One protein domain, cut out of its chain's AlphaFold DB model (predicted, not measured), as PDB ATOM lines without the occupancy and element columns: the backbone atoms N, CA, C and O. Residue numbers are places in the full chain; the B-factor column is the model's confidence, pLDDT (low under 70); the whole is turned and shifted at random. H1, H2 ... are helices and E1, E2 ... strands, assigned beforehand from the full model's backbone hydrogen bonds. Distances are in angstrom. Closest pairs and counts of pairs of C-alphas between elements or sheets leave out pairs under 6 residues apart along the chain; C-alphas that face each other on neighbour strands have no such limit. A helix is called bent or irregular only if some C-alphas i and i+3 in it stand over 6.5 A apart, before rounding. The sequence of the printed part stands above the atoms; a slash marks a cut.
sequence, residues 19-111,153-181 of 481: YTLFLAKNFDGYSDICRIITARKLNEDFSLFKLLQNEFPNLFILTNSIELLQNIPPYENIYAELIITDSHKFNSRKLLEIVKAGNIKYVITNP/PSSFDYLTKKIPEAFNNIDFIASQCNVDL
ATOM      1  N   TYR A  19       1.763 127.818 -11.293       86.50
ATOM      2  CA  TYR A  19       2.043 129.242 -11.321       86.50
ATOM      3  C   TYR A  19       0.784 130.014 -11.692       86.50
ATOM      4  O   TYR A  19      -0.229 129.464 -12.119       86.50
ATOM      5  N   THR A  20       0.838 131.311 -11.441       93.25
ATOM      6  CA  THR A  20      -0.236 132.254 -11.721       93.25
ATOM      7  C   THR A  20       0.419 133.592 -12.013       93.25
ATOM      8  O   THR A  20       1.372 133.967 -11.323       93.25
ATOM      9  N   LEU A  21      -0.057 134.284 -13.041       96.12
ATOM     10  CA  LEU A  21       0.376 135.632 -13.380       96.12
ATOM     11  C   LEU A  21      -0.583 136.633 -12.744       96.12
ATOM     12  O   LEU A  21      -1.798 136.488 -12.852       96.12
ATOM     13  N   PHE A  22      -0.022 137.653 -12.105       97.62
ATOM     14  CA  PHE A  22      -0.766 138.768 -11.531       97.62
ATOM     15  C   PHE A  22      -0.400 140.030 -12.304       97.62
ATOM     16  O   PHE A  22       0.778 140.376 -12.391       97.62
ATOM     17  N   LEU A  23      -1.398 140.705 -12.864       98.25
ATOM     18  CA  LEU A  23      -1.228 141.958 -13.593       98.25
ATOM     19  C   LEU A  23      -1.947 143.065 -12.829       98.25
ATOM     20  O   LEU A  23      -3.134 142.943 -12.534       98.25
ATOM     21  N   ALA A  24      -1.229 144.128 -12.485       98.50
ATOM     22  CA  ALA A  24      -1.795 145.253 -11.757       98.50
ATOM     23  C   ALA A  24      -2.605 146.155 -12.692       98.50
ATOM     24  O   ALA A  24      -2.098 146.611 -13.716       98.50
ATOM     25  N   LYS A  25      -3.849 146.454 -12.305       98.19
ATOM     26  CA  LYS A  25      -4.705 147.413 -13.017       98.19
ATOM     27  C   LYS A  25      -4.268 148.858 -12.778       98.19
ATOM     28  O   LYS A  25      -4.401 149.706 -13.648       98.19
ATOM     29  N   ASN A  26      -3.778 149.132 -11.574       97.94
ATOM     30  CA  ASN A  26      -3.478 150.462 -11.054       97.94
ATOM     31  C   ASN A  26      -2.426 150.359  -9.927       97.94
ATOM     32  O   ASN A  26      -1.895 149.278  -9.654       97.94
ATOM     33  N   PHE A  27      -2.129 151.477  -9.261       96.94
ATOM     34  CA  PHE A  27      -1.168 151.527  -8.155       96.94
ATOM     35  C   PHE A  27      -1.546 150.628  -6.958       96.94
ATOM     36  O   PHE A  27      -0.676 149.984  -6.365       96.94
ATOM     37  N   ASP A  28      -2.834 150.506  -6.630       97.75
ATOM     38  CA  ASP A  28      -3.284 149.609  -5.556       97.75
ATOM     39  C   ASP A  28      -3.043 148.141  -5.923       97.75
ATOM     40  O   ASP A  28      -2.573 147.359  -5.097       97.75
ATOM     41  N   GLY A  29      -3.256 147.777  -7.191       98.31
ATOM     42  CA  GLY A  29      -2.896 146.463  -7.716       98.31
ATOM     43  C   GLY A  29      -1.388 146.212  -7.657       98.31
ATOM     44  O   GLY A  29      -0.944 145.131  -7.281       98.31
ATOM     45  N   TYR A  30      -0.566 147.218  -7.956       98.12
ATOM     46  CA  TYR A  30       0.884 147.104  -7.783       98.12
ATOM     47  C   TYR A  30       1.261 146.847  -6.313       98.12
ATOM     48  O   TYR A  30       2.084 145.970  -6.024       98.12
ATOM     49  N   SER A  31       0.602 147.536  -5.379       98.00
ATOM     50  CA  SER A  31       0.755 147.294  -3.941       98.00
ATOM     51  C   SER A  31       0.337 145.868  -3.555       98.00
ATOM     52  O   SER A  31       1.031 145.199  -2.788       98.00
ATOM     53  N   ASP A  32      -0.761 145.354  -4.115       98.31
ATOM     54  CA  ASP A  32      -1.196 143.971  -3.892       98.31
ATOM     55  C   ASP A  32      -0.162 142.961  -4.398       98.31
ATOM     56  O   ASP A  32       0.184 142.026  -3.672       98.31
ATOM     57  N   ILE A  33       0.421 143.181  -5.582       98.44
ATOM     58  CA  ILE A  33       1.535 142.362  -6.088       98.44
ATOM     59  C   ILE A  33       2.713 142.398  -5.109       98.44
ATOM     60  O   ILE A  33       3.262 141.346  -4.769       98.44
ATOM     61  N   CYS A  34       3.083 143.574  -4.599       98.31
ATOM     62  CA  CYS A  34       4.168 143.709  -3.629       98.31
ATOM     63  C   CYS A  34       3.894 142.927  -2.336       98.31
ATOM     64  O   CYS A  34       4.792 142.246  -1.822       98.31
ATOM     65  N   ARG A  35       2.655 142.955  -1.828       97.62
ATOM     66  CA  ARG A  35       2.219 142.160  -0.663       97.62
ATOM     67  C   ARG A  35       2.262 140.661  -0.949       97.62
ATOM     68  O   ARG A  35       2.765 139.912  -0.115       97.62
ATOM     69  N   ILE A  36       1.805 140.223  -2.122       97.31
ATOM     70  CA  ILE A  36       1.826 138.812  -2.540       97.31
ATOM     71  C   ILE A  36       3.265 138.296  -2.634       97.31
ATOM     72  O   ILE A  36       3.584 137.243  -2.074       97.31
ATOM     73  N   ILE A  37       4.153 139.045  -3.296       97.06
ATOM     74  CA  ILE A  37       5.574 138.695  -3.413       97.06
ATOM     75  C   ILE A  37       6.214 138.638  -2.024       97.06
ATOM     76  O   ILE A  37       6.904 137.669  -1.706       97.06
ATOM     77  N   THR A  38       5.947 139.631  -1.175       96.06
ATOM     78  CA  THR A  38       6.461 139.673   0.200       96.06
ATOM     79  C   THR A  38       5.987 138.465   1.005       96.06
ATOM     80  O   THR A  38       6.801 137.762   1.598       96.06
ATOM     81  N   ALA A  39       4.692 138.141   0.961       94.50
ATOM     82  CA  ALA A  39       4.145 136.958   1.617       94.50
ATOM     83  C   ALA A  39       4.825 135.677   1.113       94.50
ATOM     84  O   ALA A  39       5.213 134.833   1.916       94.50
ATOM     85  N   ARG A  40       5.059 135.547  -0.199       93.00
ATOM     86  CA  ARG A  40       5.772 134.396  -0.774       93.00
ATOM     87  C   ARG A  40       7.206 134.262  -0.262       93.00
ATOM     88  O   ARG A  40       7.706 133.140  -0.166       93.00
ATOM     89  N   LYS A  41       7.876 135.387  -0.008       92.00
ATOM     90  CA  LYS A  41       9.287 135.452   0.391       92.00
ATOM     91  C   LYS A  41       9.503 135.341   1.895       92.00
ATOM     92  O   LYS A  41      10.562 134.866   2.297       92.00
ATOM     93  N   LEU A  42       8.529 135.768   2.695       90.88
ATOM     94  CA  LEU A  42       8.617 135.778   4.154       90.88
ATOM     95  C   LEU A  42       7.853 134.627   4.826       90.88
ATOM     96  O   LEU A  42       8.127 134.327   5.984       90.88
ATOM     97  N   ASN A  43       6.921 133.971   4.130       88.50
ATOM     98  CA  ASN A  43       6.143 132.855   4.667       88.50
ATOM     99  C   ASN A  43       6.530 131.530   3.991       88.50
ATOM    100  O   ASN A  43       6.300 131.340   2.792       88.50
ATOM    101  N   GLU A  44       7.090 130.597   4.766       85.31
ATOM    102  CA  GLU A  44       7.448 129.259   4.275       85.31
ATOM    103  C   GLU A  44       6.207 128.422   3.900       85.31
ATOM    104  O   GLU A  44       6.271 127.641   2.951       85.31
ATOM    105  N   ASP A  45       5.054 128.680   4.531       89.19
ATOM    106  CA  ASP A  45       3.769 127.997   4.301       89.19
ATOM    107  C   ASP A  45       2.891 128.669   3.223       89.19
ATOM    108  O   ASP A  45       1.672 128.453   3.158       89.19
ATOM    109  N   PHE A  46       3.478 129.517   2.373       91.12
ATOM    110  CA  PHE A  46       2.750 130.199   1.303       91.12
ATOM    111  C   PHE A  46       2.025 129.207   0.374       91.12
ATOM    112  O   PHE A  46       2.618 128.260  -0.144       91.12
ATOM    113  N   SER A  47       0.748 129.480   0.083       91.94
ATOM    114  CA  SER A  47      -0.084 128.678  -0.818       91.94
ATOM    115  C   SER A  47      -0.901 129.574  -1.744       91.94
ATOM    116  O   SER A  47      -1.661 130.418  -1.272       91.94
ATOM    117  N   LEU A  48      -0.792 129.342  -3.059       92.25
ATOM    118  CA  LEU A  48      -1.607 130.037  -4.063       92.25
ATOM    119  C   LEU A  48      -3.103 129.768  -3.866       92.25
ATOM    120  O   LEU A  48      -3.894 130.699  -3.944       92.25
ATOM    121  N   PHE A  49      -3.484 128.529  -3.535       92.69
ATOM    122  CA  PHE A  49      -4.884 128.174  -3.278       92.69
ATOM    123  C   PHE A  49      -5.473 128.968  -2.115       92.69
ATOM    124  O   PHE A  49      -6.583 129.472  -2.241       92.69
ATOM    125  N   LYS A  50      -4.733 129.098  -1.002       93.38
ATOM    126  CA  LYS A  50      -5.174 129.890   0.161       93.38
ATOM    127  C   LYS A  50      -5.221 131.381  -0.161       93.38
ATOM    128  O   LYS A  50      -6.156 132.055   0.250       93.38
ATOM    129  N   LEU A  51      -4.219 131.885  -0.884       94.94
ATOM    130  CA  LEU A  51      -4.144 133.289  -1.277       94.94
ATOM    131  C   LEU A  51      -5.366 133.688  -2.112       94.94
ATOM    132  O   LEU A  51      -6.043 134.653  -1.772       94.94
ATOM    133  N   LEU A  52      -5.660 132.902  -3.151       95.00
ATOM    134  CA  LEU A  52      -6.720 133.149  -4.129       95.00
ATOM    135  C   LEU A  52      -8.134 132.816  -3.631       95.00
ATOM    136  O   LEU A  52      -9.085 132.942  -4.395       95.00
ATOM    137  N   GLN A  53      -8.298 132.427  -2.361       95.44
ATOM    138  CA  GLN A  53      -9.621 132.484  -1.729       95.44
ATOM    139  C   GLN A  53     -10.069 133.934  -1.512       95.44
ATOM    140  O   GLN A  53     -11.266 134.201  -1.499       95.44
ATOM    141  N   ASN A  54      -9.126 134.871  -1.364       94.94
ATOM    142  CA  ASN A  54      -9.430 136.294  -1.241       94.94
ATOM    143  C   ASN A  54      -9.619 136.930  -2.620       94.94
ATOM    144  O   ASN A  54      -8.973 136.535  -3.593       94.94
ATOM    145  N   GLU A  55     -10.470 137.948  -2.680       94.81
ATOM    146  CA  GLU A  55     -10.664 138.754  -3.880       94.81
ATOM    147  C   GLU A  55      -9.540 139.791  -4.032       94.81
ATOM    148  O   GLU A  55      -9.135 140.435  -3.064       94.81
ATOM    149  N   PHE A  56      -9.057 139.977  -5.264       97.00
ATOM    150  CA  PHE A  56      -8.049 140.986  -5.612       97.00
ATOM    151  C   PHE A  56      -8.580 141.905  -6.719       97.00
ATOM    152  O   PHE A  56      -8.175 141.770  -7.878       97.00
ATOM    153  N   PRO A  57      -9.493 142.841  -6.409       96.88
ATOM    154  CA  PRO A  57     -10.227 143.597  -7.427       96.88
ATOM    155  C   PRO A  57      -9.315 144.445  -8.327       96.88
ATOM    156  O   PRO A  57      -9.640 144.682  -9.492       96.88
ATOM    157  N   ASN A  58      -8.138 144.840  -7.829       98.06
ATOM    158  CA  ASN A  58      -7.148 145.637  -8.556       98.06
ATOM    159  C   ASN A  58      -6.164 144.813  -9.402       98.06
ATOM    160  O   ASN A  58      -5.252 145.380 -10.007       98.06
ATOM    161  N   LEU A  59      -6.331 143.490  -9.467       98.44
ATOM    162  CA  LEU A  59      -5.484 142.592 -10.251       98.44
ATOM    163  C   LEU A  59      -6.277 141.926 -11.372       98.44
ATOM    164  O   LEU A  59      -7.471 141.679 -11.224       98.44
ATOM    165  N   PHE A  60      -5.612 141.590 -12.470       98.44
ATOM    166  CA  PHE A  60      -6.000 140.462 -13.313       98.44
ATOM    167  C   PHE A  60      -5.144 139.254 -12.963       98.44
ATOM    168  O   PHE A  60      -3.952 139.392 -12.676       98.44
ATOM    169  N   ILE A  61      -5.757 138.076 -12.983       97.75
ATOM    170  CA  ILE A  61      -5.136 136.829 -12.545       97.75
ATOM    171  C   ILE A  61      -5.221 135.835 -13.700       97.75
ATOM    172  O   ILE A  61      -6.317 135.455 -14.104       97.75
ATOM    173  N   LEU A  62      -4.074 135.418 -14.234       96.94
ATOM    174  CA  LEU A  62      -3.994 134.438 -15.320       96.94
ATOM    175  C   LEU A  62      -3.425 133.126 -14.788       96.94
ATOM    176  O   LEU A  62      -2.410 133.125 -14.088       96.94
ATOM    177  N   THR A  63      -4.048 132.002 -15.122       94.94
ATOM    178  CA  THR A  63      -3.522 130.685 -14.744       94.94
ATOM    179  C   THR A  63      -3.818 129.630 -15.795       94.94
ATOM    180  O   THR A  63      -4.913 129.573 -16.353       94.94
ATOM    181  N   ASN A  64      -2.851 128.752 -16.044       93.50
ATOM    182  CA  ASN A  64      -3.030 127.574 -16.891       93.50
ATOM    183  C   ASN A  64      -3.429 126.319 -16.084       93.50
ATOM    184  O   ASN A  64      -3.576 125.230 -16.647       93.50
ATOM    185  N   SER A  65      -3.582 126.444 -14.759       92.94
ATOM    186  CA  SER A  65      -3.886 125.323 -13.873       92.94
ATOM    187  C   SER A  65      -5.389 125.081 -13.781       92.94
ATOM    188  O   SER A  65      -6.121 125.830 -13.133       92.94
ATOM    189  N   ILE A  66      -5.834 123.974 -14.381       91.31
ATOM    190  CA  ILE A  66      -7.215 123.474 -14.262       91.31
ATOM    191  C   ILE A  66      -7.578 123.256 -12.788       91.31
ATOM    192  O   ILE A  66      -8.662 123.636 -12.360       91.31
ATOM    193  N   GLU A  67      -6.661 122.674 -12.012       92.19
ATOM    194  CA  GLU A  67      -6.872 122.412 -10.587       92.19
ATOM    195  C   GLU A  67      -7.118 123.713  -9.818       92.19
ATOM    196  O   GLU A  67      -8.026 123.780  -8.993       92.19
ATOM    197  N   LEU A  68      -6.352 124.767 -10.113       92.31
ATOM    198  CA  LEU A  68      -6.522 126.053  -9.448       92.31
ATOM    199  C   LEU A  68      -7.877 126.678  -9.797       92.31
ATOM    200  O   LEU A  68      -8.610 127.045  -8.888       92.31
ATOM    201  N   LEU A  69      -8.242 126.712 -11.084       92.19
ATOM    202  CA  LEU A  69      -9.525 127.257 -11.554       92.19
ATOM    203  C   LEU A  69     -10.744 126.550 -10.944       92.19
ATOM    204  O   LEU A  69     -11.772 127.182 -10.737       92.19
ATOM    205  N   GLN A  70     -10.640 125.254 -10.647       90.56
ATOM    206  CA  GLN A  70     -11.731 124.477 -10.048       90.56
ATOM    207  C   GLN A  70     -11.881 124.679  -8.532       90.56
ATOM    208  O   GLN A  70     -12.927 124.342  -7.983       90.56
ATOM    209  N   ASN A  71     -10.851 125.191  -7.849       91.12
ATOM    210  CA  ASN A  71     -10.792 125.275  -6.382       91.12
ATOM    211  C   ASN A  71     -10.764 126.717  -5.840       91.12
ATOM    212  O   ASN A  71     -10.621 126.914  -4.630       91.12
ATOM    213  N   ILE A  72     -10.872 127.723  -6.706       92.00
ATOM    214  CA  ILE A  72     -10.943 129.138  -6.315       92.00
ATOM    215  C   ILE A  72     -12.324 129.713  -6.650       92.00
ATOM    216  O   ILE A  72     -12.970 129.230  -7.582       92.00
ATOM    217  N   PRO A  73     -12.797 130.736  -5.913       93.00
ATOM    218  CA  PRO A  73     -14.033 131.423  -6.263       93.00
ATOM    219  C   PRO A  73     -13.967 132.007  -7.689       93.00
ATOM    220  O   PRO A  73     -12.900 132.458  -8.114       93.00
ATOM    221  N   PRO A  74     -15.086 132.026  -8.437       90.19
ATOM    222  CA  PRO A  74     -15.118 132.454  -9.836       90.19
ATOM    223  C   PRO A  74     -15.125 133.988  -9.968       90.19
ATOM    224  O   PRO A  74     -16.070 134.573 -10.495       90.19
ATOM    225  N   TYR A  75     -14.088 134.657  -9.459       94.06
ATOM    226  CA  TYR A  75     -13.954 136.112  -9.568       94.06
ATOM    227  C   TYR A  75     -13.810 136.552 -11.036       94.06
ATOM    228  O   TYR A  75     -13.104 135.923 -11.827       94.06
ATOM    229  N   GLU A  76     -14.441 137.671 -11.408       93.56
ATOM    230  CA  GLU A  76     -14.513 138.138 -12.808       93.56
ATOM    231  C   GLU A  76     -13.161 138.540 -13.419       93.56
ATOM    232  O   GLU A  76     -13.027 138.680 -14.640       93.56
ATOM    233  N   ASN A  77     -12.167 138.778 -12.568       95.88
ATOM    234  CA  ASN A  77     -10.814 139.173 -12.931       95.88
ATOM    235  C   ASN A  77      -9.859 137.979 -13.129       95.88
ATOM    236  O   ASN A  77      -8.666 138.201 -13.361       95.88
ATOM    237  N   ILE A  78     -10.363 136.743 -13.048       96.19
ATOM    238  CA  ILE A  78      -9.607 135.515 -13.312       96.19
ATOM    239  C   ILE A  78      -9.816 135.073 -14.762       96.19
ATOM    240  O   ILE A  78     -10.943 134.977 -15.247       96.19
ATOM    241  N   TYR A  79      -8.714 134.759 -15.438       97.38
ATOM    242  CA  TYR A  79      -8.704 134.256 -16.805       97.38
ATOM    243  C   TYR A  79      -7.869 132.979 -16.888       97.38
ATOM    244  O   TYR A  79      -6.814 132.846 -16.261       97.38
ATOM    245  N   ALA A  80      -8.312 132.045 -17.720       96.81
ATOM    246  CA  ALA A  80      -7.503 130.895 -18.079       96.81
ATOM    247  C   ALA A  80      -6.426 131.279 -19.106       96.81
ATOM    248  O   ALA A  80      -6.704 131.940 -20.107       96.81
ATOM    249  N   GLU A  81      -5.195 130.840 -18.868       96.62
ATOM    250  CA  GLU A  81      -4.039 131.100 -19.720       96.62
ATOM    251  C   GLU A  81      -3.797 129.925 -20.676       96.62
ATOM    252  O   GLU A  81      -3.446 128.818 -20.259       96.62
ATOM    253  N   LEU A  82      -3.975 130.163 -21.975       95.56
ATOM    254  CA  LEU A  82      -3.729 129.182 -23.026       95.56
ATOM    255  C   LEU A  82      -2.345 129.407 -23.639       95.56
ATOM    256  O   LEU A  82      -2.084 130.450 -24.236       95.56
ATOM    257  N   ILE A  83      -1.487 128.391 -23.568       94.06
ATOM    258  CA  ILE A  83      -0.129 128.429 -24.130       94.06
ATOM    259  C   ILE A  83      -0.069 127.502 -25.337       94.06
ATOM    260  O   ILE A  83      -0.243 126.284 -25.220       94.06
ATOM    261  N   ILE A  84       0.151 128.073 -26.518       92.00
ATOM    262  CA  ILE A  84       0.101 127.338 -27.784       92.00
ATOM    263  C   ILE A  84       1.521 127.138 -28.318       92.00
ATOM    264  O   ILE A  84       1.983 127.856 -29.201       92.00
ATOM    265  N   THR A  85       2.203 126.141 -27.758       91.69
ATOM    266  CA  THR A  85       3.465 125.584 -28.273       91.69
ATOM    267  C   THR A  85       3.295 124.097 -28.556       91.69
ATOM    268  O   THR A  85       2.300 123.490 -28.134       91.69
ATOM    269  N   ASP A  86       4.251 123.473 -29.237       89.56
ATOM    270  CA  ASP A  86       4.205 122.036 -29.501       89.56
ATOM    271  C   ASP A  86       4.107 121.197 -28.223       89.56
ATOM    272  O   ASP A  86       3.341 120.228 -28.194       89.56
ATOM    273  N   SER A  87       4.794 121.614 -27.156       88.62
ATOM    274  CA  SER A  87       4.796 120.928 -25.857       88.62
ATOM    275  C   SER A  87       3.520 121.183 -25.040       88.62
ATOM    276  O   SER A  87       3.128 120.352 -24.224       88.62
ATOM    277  N   HIS A  88       2.834 122.313 -25.261       90.19
ATOM    278  CA  HIS A  88       1.700 122.749 -24.431       90.19
ATOM    279  C   HIS A  88       0.328 122.617 -25.113       90.19
ATOM    280  O   HIS A  88      -0.700 122.622 -24.430       90.19
ATOM    281  N   LYS A  89       0.273 122.424 -26.440       89.69
ATOM    282  CA  LYS A  89      -0.978 122.408 -27.225       89.69
ATOM    283  C   LYS A  89      -2.027 121.414 -26.730       89.69
ATOM    284  O   LYS A  89      -3.216 121.706 -26.824       89.69
ATOM    285  N   PHE A  90      -1.621 120.250 -26.218       90.88
ATOM    286  CA  PHE A  90      -2.563 119.253 -25.698       90.88
ATOM    287  C   PHE A  90      -3.252 119.746 -24.418       90.88
ATOM    288  O   PHE A  90      -4.480 119.760 -24.346       90.88
ATOM    289  N   ASN A  91      -2.468 120.224 -23.447       90.50
ATOM    290  CA  ASN A  91      -2.992 120.759 -22.189       90.50
ATOM    291  C   ASN A  91      -3.870 121.994 -22.432       90.50
ATOM    292  O   ASN A  91      -4.956 122.088 -21.867       90.50
ATOM    293  N   SER A  92      -3.456 122.887 -23.334       93.06
ATOM    294  CA  SER A  92      -4.225 124.087 -23.684       93.06
ATOM    295  C   SER A  92      -5.549 123.768 -24.381       93.06
ATOM    296  O   SER A  92      -6.542 124.443 -24.128       93.06
ATOM    297  N   ARG A  93      -5.619 122.716 -25.212       93.69
ATOM    298  CA  ARG A  93      -6.898 122.251 -25.788       93.69
ATOM    299  C   ARG A  93      -7.851 121.748 -24.708       93.69
ATOM    300  O   ARG A  93      -9.004 122.162 -24.688       93.69
ATOM    301  N   LYS A  94      -7.355 120.918 -23.786       94.75
ATOM    302  CA  LYS A  94      -8.147 120.420 -22.654       94.75
ATOM    303  C   LYS A  94      -8.650 121.564 -21.767       94.75
ATOM    304  O   LYS A  94      -9.811 121.573 -21.376       94.75
ATOM    305  N   LEU A  95      -7.787 122.538 -21.467       94.62
ATOM    306  CA  LEU A  95      -8.161 123.723 -20.697       94.62
ATOM    307  C   LEU A  95      -9.241 124.539 -21.423       94.62
ATOM    308  O   LEU A  95     -10.224 124.912 -20.793       94.62
ATOM    309  N   LEU A  96      -9.106 124.742 -22.740       95.19
ATOM    310  CA  LEU A  96     -10.086 125.463 -23.561       95.19
ATOM    311  C   LEU A  96     -11.488 124.828 -23.514       95.19
ATOM    312  O   LEU A  96     -12.482 125.544 -23.435       95.19
ATOM    313  N   GLU A  97     -11.582 123.498 -23.561       94.62
ATOM    314  CA  GLU A  97     -12.866 122.787 -23.456       94.62
ATOM    315  C   GLU A  97     -13.536 123.028 -22.097       94.62
ATOM    316  O   GLU A  97     -14.725 123.349 -22.036       94.62
ATOM    317  N   ILE A  98     -12.760 122.941 -21.013       93.38
ATOM    318  CA  ILE A  98     -13.246 123.135 -19.641       93.38
ATOM    319  C   ILE A  98     -13.727 124.572 -19.427       93.38
ATOM    320  O   ILE A  98     -14.814 124.786 -18.893       93.38
ATOM    321  N   VAL A  99     -12.943 125.564 -19.853       94.19
ATOM    322  CA  VAL A  99     -13.259 126.981 -19.599       94.19
ATOM    323  C   VAL A  99     -14.452 127.444 -20.423       94.19
ATOM    324  O   VAL A  99     -15.271 128.202 -19.914       94.19
ATOM    325  N   LYS A 100     -14.632 126.917 -21.644       93.12
ATOM    326  CA  LYS A 100     -15.840 127.167 -22.442       93.12
ATOM    327  C   LYS A 100     -17.089 126.577 -21.800       93.12
ATOM    328  O   LYS A 100     -18.113 127.249 -21.755       93.12
ATOM    329  N   ALA A 101     -17.010 125.350 -21.283       92.06
ATOM    330  CA  ALA A 101     -18.132 124.728 -20.582       92.06
ATOM    331  C   ALA A 101     -18.491 125.471 -19.281       92.06
ATOM    332  O   ALA A 101     -19.665 125.571 -18.934       92.06
ATOM    333  N   GLY A 102     -17.487 126.007 -18.583       88.62
ATOM    334  CA  GLY A 102     -17.656 126.776 -17.347       88.62
ATOM    335  C   GLY A 102     -17.919 128.273 -17.534       88.62
ATOM    336  O   GLY A 102     -18.021 128.974 -16.533       88.62
ATOM    337  N   ASN A 103     -17.998 128.774 -18.775       90.31
ATOM    338  CA  ASN A 103     -18.087 130.206 -19.096       90.31
ATOM    339  C   ASN A 103     -16.997 131.067 -18.410       90.31
ATOM    340  O   ASN A 103     -17.245 132.190 -17.971       90.31
ATOM    341  N   ILE A 104     -15.785 130.519 -18.288       93.50
ATOM    342  CA  ILE A 104     -14.618 131.198 -17.715       93.50
ATOM    343  C   ILE A 104     -13.890 131.923 -18.847       93.50
ATOM    344  O   ILE A 104     -13.597 131.321 -19.882       93.50
ATOM    345  N   LYS A 105     -13.557 133.202 -18.647       96.56
ATOM    346  CA  LYS A 105     -12.793 133.990 -19.625       96.56
ATOM    347  C   LYS A 105     -11.387 133.419 -19.801       96.56
ATOM    348  O   LYS A 105     -10.803 132.852 -18.880       96.56
ATOM    349  N   TYR A 106     -10.813 133.580 -20.984       97.19
ATOM    350  CA  TYR A 106      -9.504 133.018 -21.308       97.19
ATOM    351  C   TYR A 106      -8.712 133.922 -22.248       97.19
ATOM    352  O   TYR A 106      -9.279 134.725 -22.991       97.19
ATOM    353  N   VAL A 107      -7.391 133.782 -22.204       97.75
ATOM    354  CA  VAL A 107      -6.423 134.517 -23.025       97.75
ATOM    355  C   VAL A 107      -5.413 133.555 -23.635       97.75
ATOM    356  O   VAL A 107      -5.213 132.449 -23.132       97.75
ATOM    357  N   ILE A 108      -4.759 133.978 -24.714       95.56
ATOM    358  CA  ILE A 108      -3.604 133.272 -25.275       95.56
ATOM    359  C   ILE A 108      -2.349 134.057 -24.915       95.56
ATOM    360  O   ILE A 108      -2.251 135.243 -25.210       95.56
ATOM    361  N   THR A 109      -1.375 133.396 -24.305       94.25
ATOM    362  CA  THR A 109      -0.075 133.993 -23.987       94.25
ATOM    363  C   THR A 109       1.048 133.150 -24.579       94.25
ATOM    364  O   THR A 109       0.869 132.000 -24.997       94.25
ATOM    365  N   ASN A 110       2.238 133.735 -24.621       93.50
ATOM    366  CA  ASN A 110       3.477 133.028 -24.895       93.50
ATOM    367  C   ASN A 110       4.485 133.474 -23.837       93.50
ATOM    368  O   ASN A 110       5.001 134.586 -23.964       93.50
ATOM    369  N   PRO A 111       4.737 132.670 -22.785       93.38
ATOM    370  CA  PRO A 111       5.773 132.984 -21.813       93.38
ATOM    371  C   PRO A 111       7.089 133.298 -22.524       93.38
ATOM    372  O   PRO A 111       7.459 132.613 -23.475       93.38
ATOM    373  N   PRO A 153       4.339 139.380 -33.814       91.88
ATOM    374  CA  PRO A 153       2.874 139.376 -33.881       91.88
ATOM    375  C   PRO A 153       2.304 138.471 -34.984       91.88
ATOM    376  O   PRO A 153       1.342 137.746 -34.749       91.88
ATOM    377  N   SER A 154       2.965 138.417 -36.147       93.88
ATOM    378  CA  SER A 154       2.565 137.574 -37.283       93.88
ATOM    379  C   SER A 154       2.559 136.072 -36.973       93.88
ATOM    380  O   SER A 154       1.880 135.297 -37.644       93.88
ATOM    381  N   SER A 155       3.282 135.625 -35.938       91.38
ATOM    382  CA  SER A 155       3.237 134.234 -35.467       91.38
ATOM    383  C   SER A 155       1.864 133.840 -34.907       91.38
ATOM    384  O   SER A 155       1.593 132.649 -34.749       91.38
ATOM    385  N   PHE A 156       0.994 134.813 -34.620       93.00
ATOM    386  CA  PHE A 156      -0.313 134.601 -34.005       93.00
ATOM    387  C   PHE A 156      -1.499 134.806 -34.965       93.00
ATOM    388  O   PHE A 156      -2.618 134.470 -34.586       93.00
ATOM    389  N   ASP A 157      -1.288 135.232 -36.218       93.44
ATOM    390  CA  ASP A 157      -2.356 135.595 -37.175       93.44
ATOM    391  C   ASP A 157      -3.438 134.517 -37.347       93.44
ATOM    392  O   ASP A 157      -4.641 134.794 -37.399       93.44
ATOM    393  N   TYR A 158      -3.017 133.252 -37.436       92.94
ATOM    394  CA  TYR A 158      -3.942 132.124 -37.537       92.94
ATOM    395  C   TYR A 158      -4.791 131.969 -36.265       92.94
ATOM    396  O   TYR A 158      -5.989 131.684 -36.344       92.94
ATOM    397  N   LEU A 159      -4.184 132.167 -35.091       91.81
ATOM    398  CA  LEU A 159      -4.864 132.062 -33.800       91.81
ATOM    399  C   LEU A 159      -5.841 133.217 -33.591       91.81
ATOM    400  O   LEU A 159      -6.946 132.964 -33.118       91.81
ATOM    401  N   THR A 160      -5.497 134.432 -34.020       92.50
ATOM    402  CA  THR A 160      -6.388 135.600 -33.950       92.50
ATOM    403  C   THR A 160      -7.681 135.372 -34.729       92.50
ATOM    404  O   THR A 160      -8.759 135.702 -34.248       92.50
ATOM    405  N   LYS A 161      -7.609 134.716 -35.895       93.75
ATOM    406  CA  LYS A 161      -8.805 134.354 -36.680       93.75
ATOM    407  C   LYS A 161      -9.612 133.218 -36.052       93.75
ATOM    408  O   LYS A 161     -10.832 133.191 -36.168       93.75
ATOM    409  N   LYS A 162      -8.939 132.252 -35.423       94.12
ATOM    410  CA  LYS A 162      -9.572 131.035 -34.894       94.12
ATOM    411  C   LYS A 162     -10.209 131.232 -33.520       94.12
ATOM    412  O   LYS A 162     -11.208 130.584 -33.218       94.12
ATOM    413  N   ILE A 163      -9.603 132.065 -32.678       94.19
ATOM    414  CA  ILE A 163     -10.011 132.300 -31.289       94.19
ATOM    415  C   ILE A 163      -9.973 133.815 -30.998       94.19
ATOM    416  O   ILE A 163      -9.205 134.256 -30.142       94.19
ATOM    417  N   PRO A 164     -10.780 134.633 -31.703       95.62
ATOM    418  CA  PRO A 164     -10.731 136.094 -31.577       95.62
ATOM    419  C   PRO A 164     -11.075 136.585 -30.165       95.62
ATOM    420  O   PRO A 164     -10.499 137.558 -29.695       95.62
ATOM    421  N   GLU A 165     -11.951 135.873 -29.449       95.94
ATOM    422  CA  GLU A 165     -12.334 136.187 -28.065       95.94
ATOM    423  C   GLU A 165     -11.123 136.278 -27.122       95.94
ATOM    424  O   GLU A 165     -11.043 137.190 -26.303       95.94
ATOM    425  N   ALA A 166     -10.143 135.379 -27.276       96.56
ATOM    426  CA  ALA A 166      -8.942 135.387 -26.446       96.56
ATOM    427  C   ALA A 166      -8.105 136.655 -26.663       96.56
ATOM    428  O   ALA A 166      -7.541 137.174 -25.707       96.56
ATOM    429  N   PHE A 167      -8.044 137.159 -27.899       95.88
ATOM    430  CA  PHE A 167      -7.316 138.385 -28.234       95.88
ATOM    431  C   PHE A 167      -8.071 139.634 -27.783       95.88
ATOM    432  O   PHE A 167      -7.459 140.513 -27.190       95.88
ATOM    433  N   ASN A 168      -9.400 139.658 -27.918       97.44
ATOM    434  CA  ASN A 168     -10.217 140.736 -27.355       97.44
ATOM    435  C   ASN A 168     -10.023 140.858 -25.832       97.44
ATOM    436  O   ASN A 168      -9.948 141.964 -25.301       97.44
ATOM    437  N   ASN A 169      -9.906 139.728 -25.122       98.00
ATOM    438  CA  ASN A 169      -9.607 139.723 -23.689       98.00
ATOM    439  C   ASN A 169      -8.193 140.249 -23.383       98.00
ATOM    440  O   ASN A 169      -8.019 140.942 -22.385       98.00
ATOM    441  N   ILE A 170      -7.195 139.951 -24.226       96.88
ATOM    442  CA  ILE A 170      -5.834 140.502 -24.092       96.88
ATOM    443  C   ILE A 170      -5.867 142.023 -24.245       96.88
ATOM    444  O   ILE A 170      -5.345 142.720 -23.377       96.88
ATOM    445  N   ASP A 171      -6.514 142.531 -25.296       97.00
ATOM    446  CA  ASP A 171      -6.637 143.970 -25.552       97.00
ATOM    447  C   ASP A 171      -7.380 144.673 -24.411       97.00
ATOM    448  O   ASP A 171      -6.958 145.732 -23.940       97.00
ATOM    449  N   PHE A 172      -8.445 144.047 -23.897       98.31
ATOM    450  CA  PHE A 172      -9.154 144.534 -22.718       98.31
ATOM    451  C   PHE A 172      -8.224 144.616 -21.504       98.31
ATOM    452  O   PHE A 172      -8.080 145.696 -20.936       98.31
ATOM    453  N   ILE A 173      -7.550 143.524 -21.129       98.25
ATOM    454  CA  ILE A 173      -6.626 143.503 -19.984       98.25
ATOM    455  C   ILE A 173      -5.543 144.572 -20.146       98.25
ATOM    456  O   ILE A 173      -5.321 145.349 -19.221       98.25
ATOM    457  N   ALA A 174      -4.915 144.658 -21.321       97.38
ATOM    458  CA  ALA A 174      -3.882 145.648 -21.607       97.38
ATOM    459  C   ALA A 174      -4.408 147.084 -21.448       97.38
ATOM    460  O   ALA A 174      -3.756 147.897 -20.800       97.38
ATOM    461  N   SER A 175      -5.613 147.380 -21.952       97.88
ATOM    462  CA  SER A 175      -6.238 148.708 -21.822       97.88
ATOM    463  C   SER A 175      -6.567 149.101 -20.378       97.88
ATOM    464  O   SER A 175      -6.657 150.288 -20.062       97.88
ATOM    465  N   GLN A 176      -6.768 148.118 -19.498       98.06
ATOM    466  CA  GLN A 176      -7.142 148.324 -18.099       98.06
ATOM    467  C   GLN A 176      -5.933 148.360 -17.147       98.06
ATOM    468  O   GLN A 176      -6.095 148.724 -15.985       98.06
ATOM    469  N   CYS A 177      -4.734 148.000 -17.611       98.06
ATOM    470  CA  CYS A 177      -3.502 148.007 -16.822       98.06
ATOM    471  C   CYS A 177      -2.765 149.348 -16.950       98.06
ATOM    472  O   CYS A 177      -1.848 149.489 -17.755       98.06
ATOM    473  N   ASN A 178      -3.147 150.325 -16.124       97.06
ATOM    474  CA  ASN A 178      -2.582 151.677 -16.100       97.06
ATOM    475  C   ASN A 178      -1.954 151.960 -14.727       97.06
ATOM    476  O   ASN A 178      -2.578 152.539 -13.838       97.06
ATOM    477  N   VAL A 179      -0.714 151.507 -14.533       97.12
ATOM    478  CA  VAL A 179       0.018 151.685 -13.271       97.12
ATOM    479  C   VAL A 179       0.876 152.944 -13.339       97.12
ATOM    480  O   VAL A 179       1.818 153.009 -14.124       97.12
ATOM    481  N   ASP A 180       0.586 153.911 -12.470       94.81
ATOM    482  CA  ASP A 180       1.461 155.051 -12.197       94.81
ATOM    483  C   ASP A 180       2.172 154.836 -10.853       94.81
ATOM    484  O   ASP A 180       1.526 154.674  -9.820       94.81
ATOM    485  N   LEU A 181       3.507 154.802 -10.874       91.81
ATOM    486  CA  LEU A 181       4.347 154.613  -9.684       91.81
ATOM    487  C   LEU A 181       4.733 155.945  -9.008       91.81
ATOM    488  O   LEU A 181       5.386 155.949  -7.955       91.81
TER     489      LEU A 181
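What this domain is: This is residues 19 to 111 and 153 to 181 of the 481 residues of the protein "DNA_pol3_alpha domain-containing protein" of Ignavibacteriales bacterium (UniProt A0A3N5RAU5). A strongly twisted sheet of four strands, curled like part of a barrel, makes the core, with H6 slantwise over one face and H1 over E1 on the opposite face. H1, H2, H3 and H4 follow one another in an arc, each near the next, with H4 running along E3 and H3 only grazing the sheet, while H1 and the outlying H5 lie toward the two ends of the longest axis. The printed part has 122 residues with six named helices and four named strands, in the order E1 H1 H2 E2 H3 E3 H4 E4 H5 H6, and its class is mixed, helices and strands. The sheet runs E1 E2 E3 E4 and is mixed: E1 is antiparallel to E2, and the other neighbours are parallel. The whole is compact and rounded, with a radius of gyration of the C-alphas of 15.0 A and spans of 42 by 32 by 25 A.

Where its parts are: Strand E1, residues 21 to 24, begins with C-alpha 21 at (0.376, 135.632, -13.380). Helix H1, residues 27 to 42, is the longest helix by residues and measures 22.3 A. H2 holds residues 48 to 51, E2 holds residues 59 to 63 over 12.9 A, and H3 holds residues 66 to 71. E3, residues 78 to 83, is the longest strand by residues, at 16.0 A. H4, residues 89 to 101, measures 18.5 A, and E4, residues 106 to 109, follows it. After the cut, H5 holds residues 153 to 162 over 15.0 A; it is irregular, with C-alphas 155 and 158 7.8 A apart. H6, residues 164 to 176, measures 18.6 A and ends with C-alpha 176 at (-7.142, 148.324, -18.099).

How they stand to each other: E1 and E4 are the edge strands. E1 and E2 are antiparallel at 166 degrees, with N 23 and O 60 within hydrogen-bond range at 2.9 A. E2 and E3 are parallel at 41 degrees, with N 79 and O 61 at 2.8 A. E3 and E4 are parallel at 42 degrees, with N 107 and O 80 at 2.9 A. The pairing is staggered: E3 pairs with E2 over residues 78 to 80 and with E4 over residues 80 to 83. E2, H3, E3 and E3, H4, E4 are strand-helix-strand units, two parallel neighbour strands with a helix between, each with a right-handed crossover. H1 is on the sheet over E1 at a height of 9.5 A; its closest C-alphas to E1 are those of Tyr 30 and Ala 24, 5.1 A. H4 is over E3 at a height of 8.5 A and runs along the strands, at 14 degrees to E3 on the local plane; the closest C-alphas are those of Ser 92 and Leu 82, 5.2 A. H6, at a height of 8.9 A, is only just over E3 and E4, with 3 of its C-alphas falling on each; its closest C-alphas to E4 are those of Ala 166 and Val 107, 4.3 A. H2 and H3 are close but not clearly touching, with the C-alphas of Phe 49 and Leu 68 closest at 6.7 A. H5 is not on the sheet; it is close to but not clearly touching H6, with the C-alphas of Thr 160 and Phe 167 closest at 6.4 A, and the two run opposite ways at a steep tilt of 57 degrees. Every O i to N i+4 pair is within hydrogen-bond range in H1, H3, H4 and H6, but 3 of 6 are in H5, and H2 is too short for such a pair, with its 1 O i to N i+3 pair within range.

The domain as a whole: The two C-alphas farthest apart are those of Leu 42 and Lys 161, 44.4 A. Residues 112 to 152 are not printed, and C-alphas 111 and 153 are 14.0 A apart across this cut, which lies in the link from E4 to H5. Of the links that are printed whole, none is long. The mean pLDDT of the printed part is 94.5, and no printed residue is under 70.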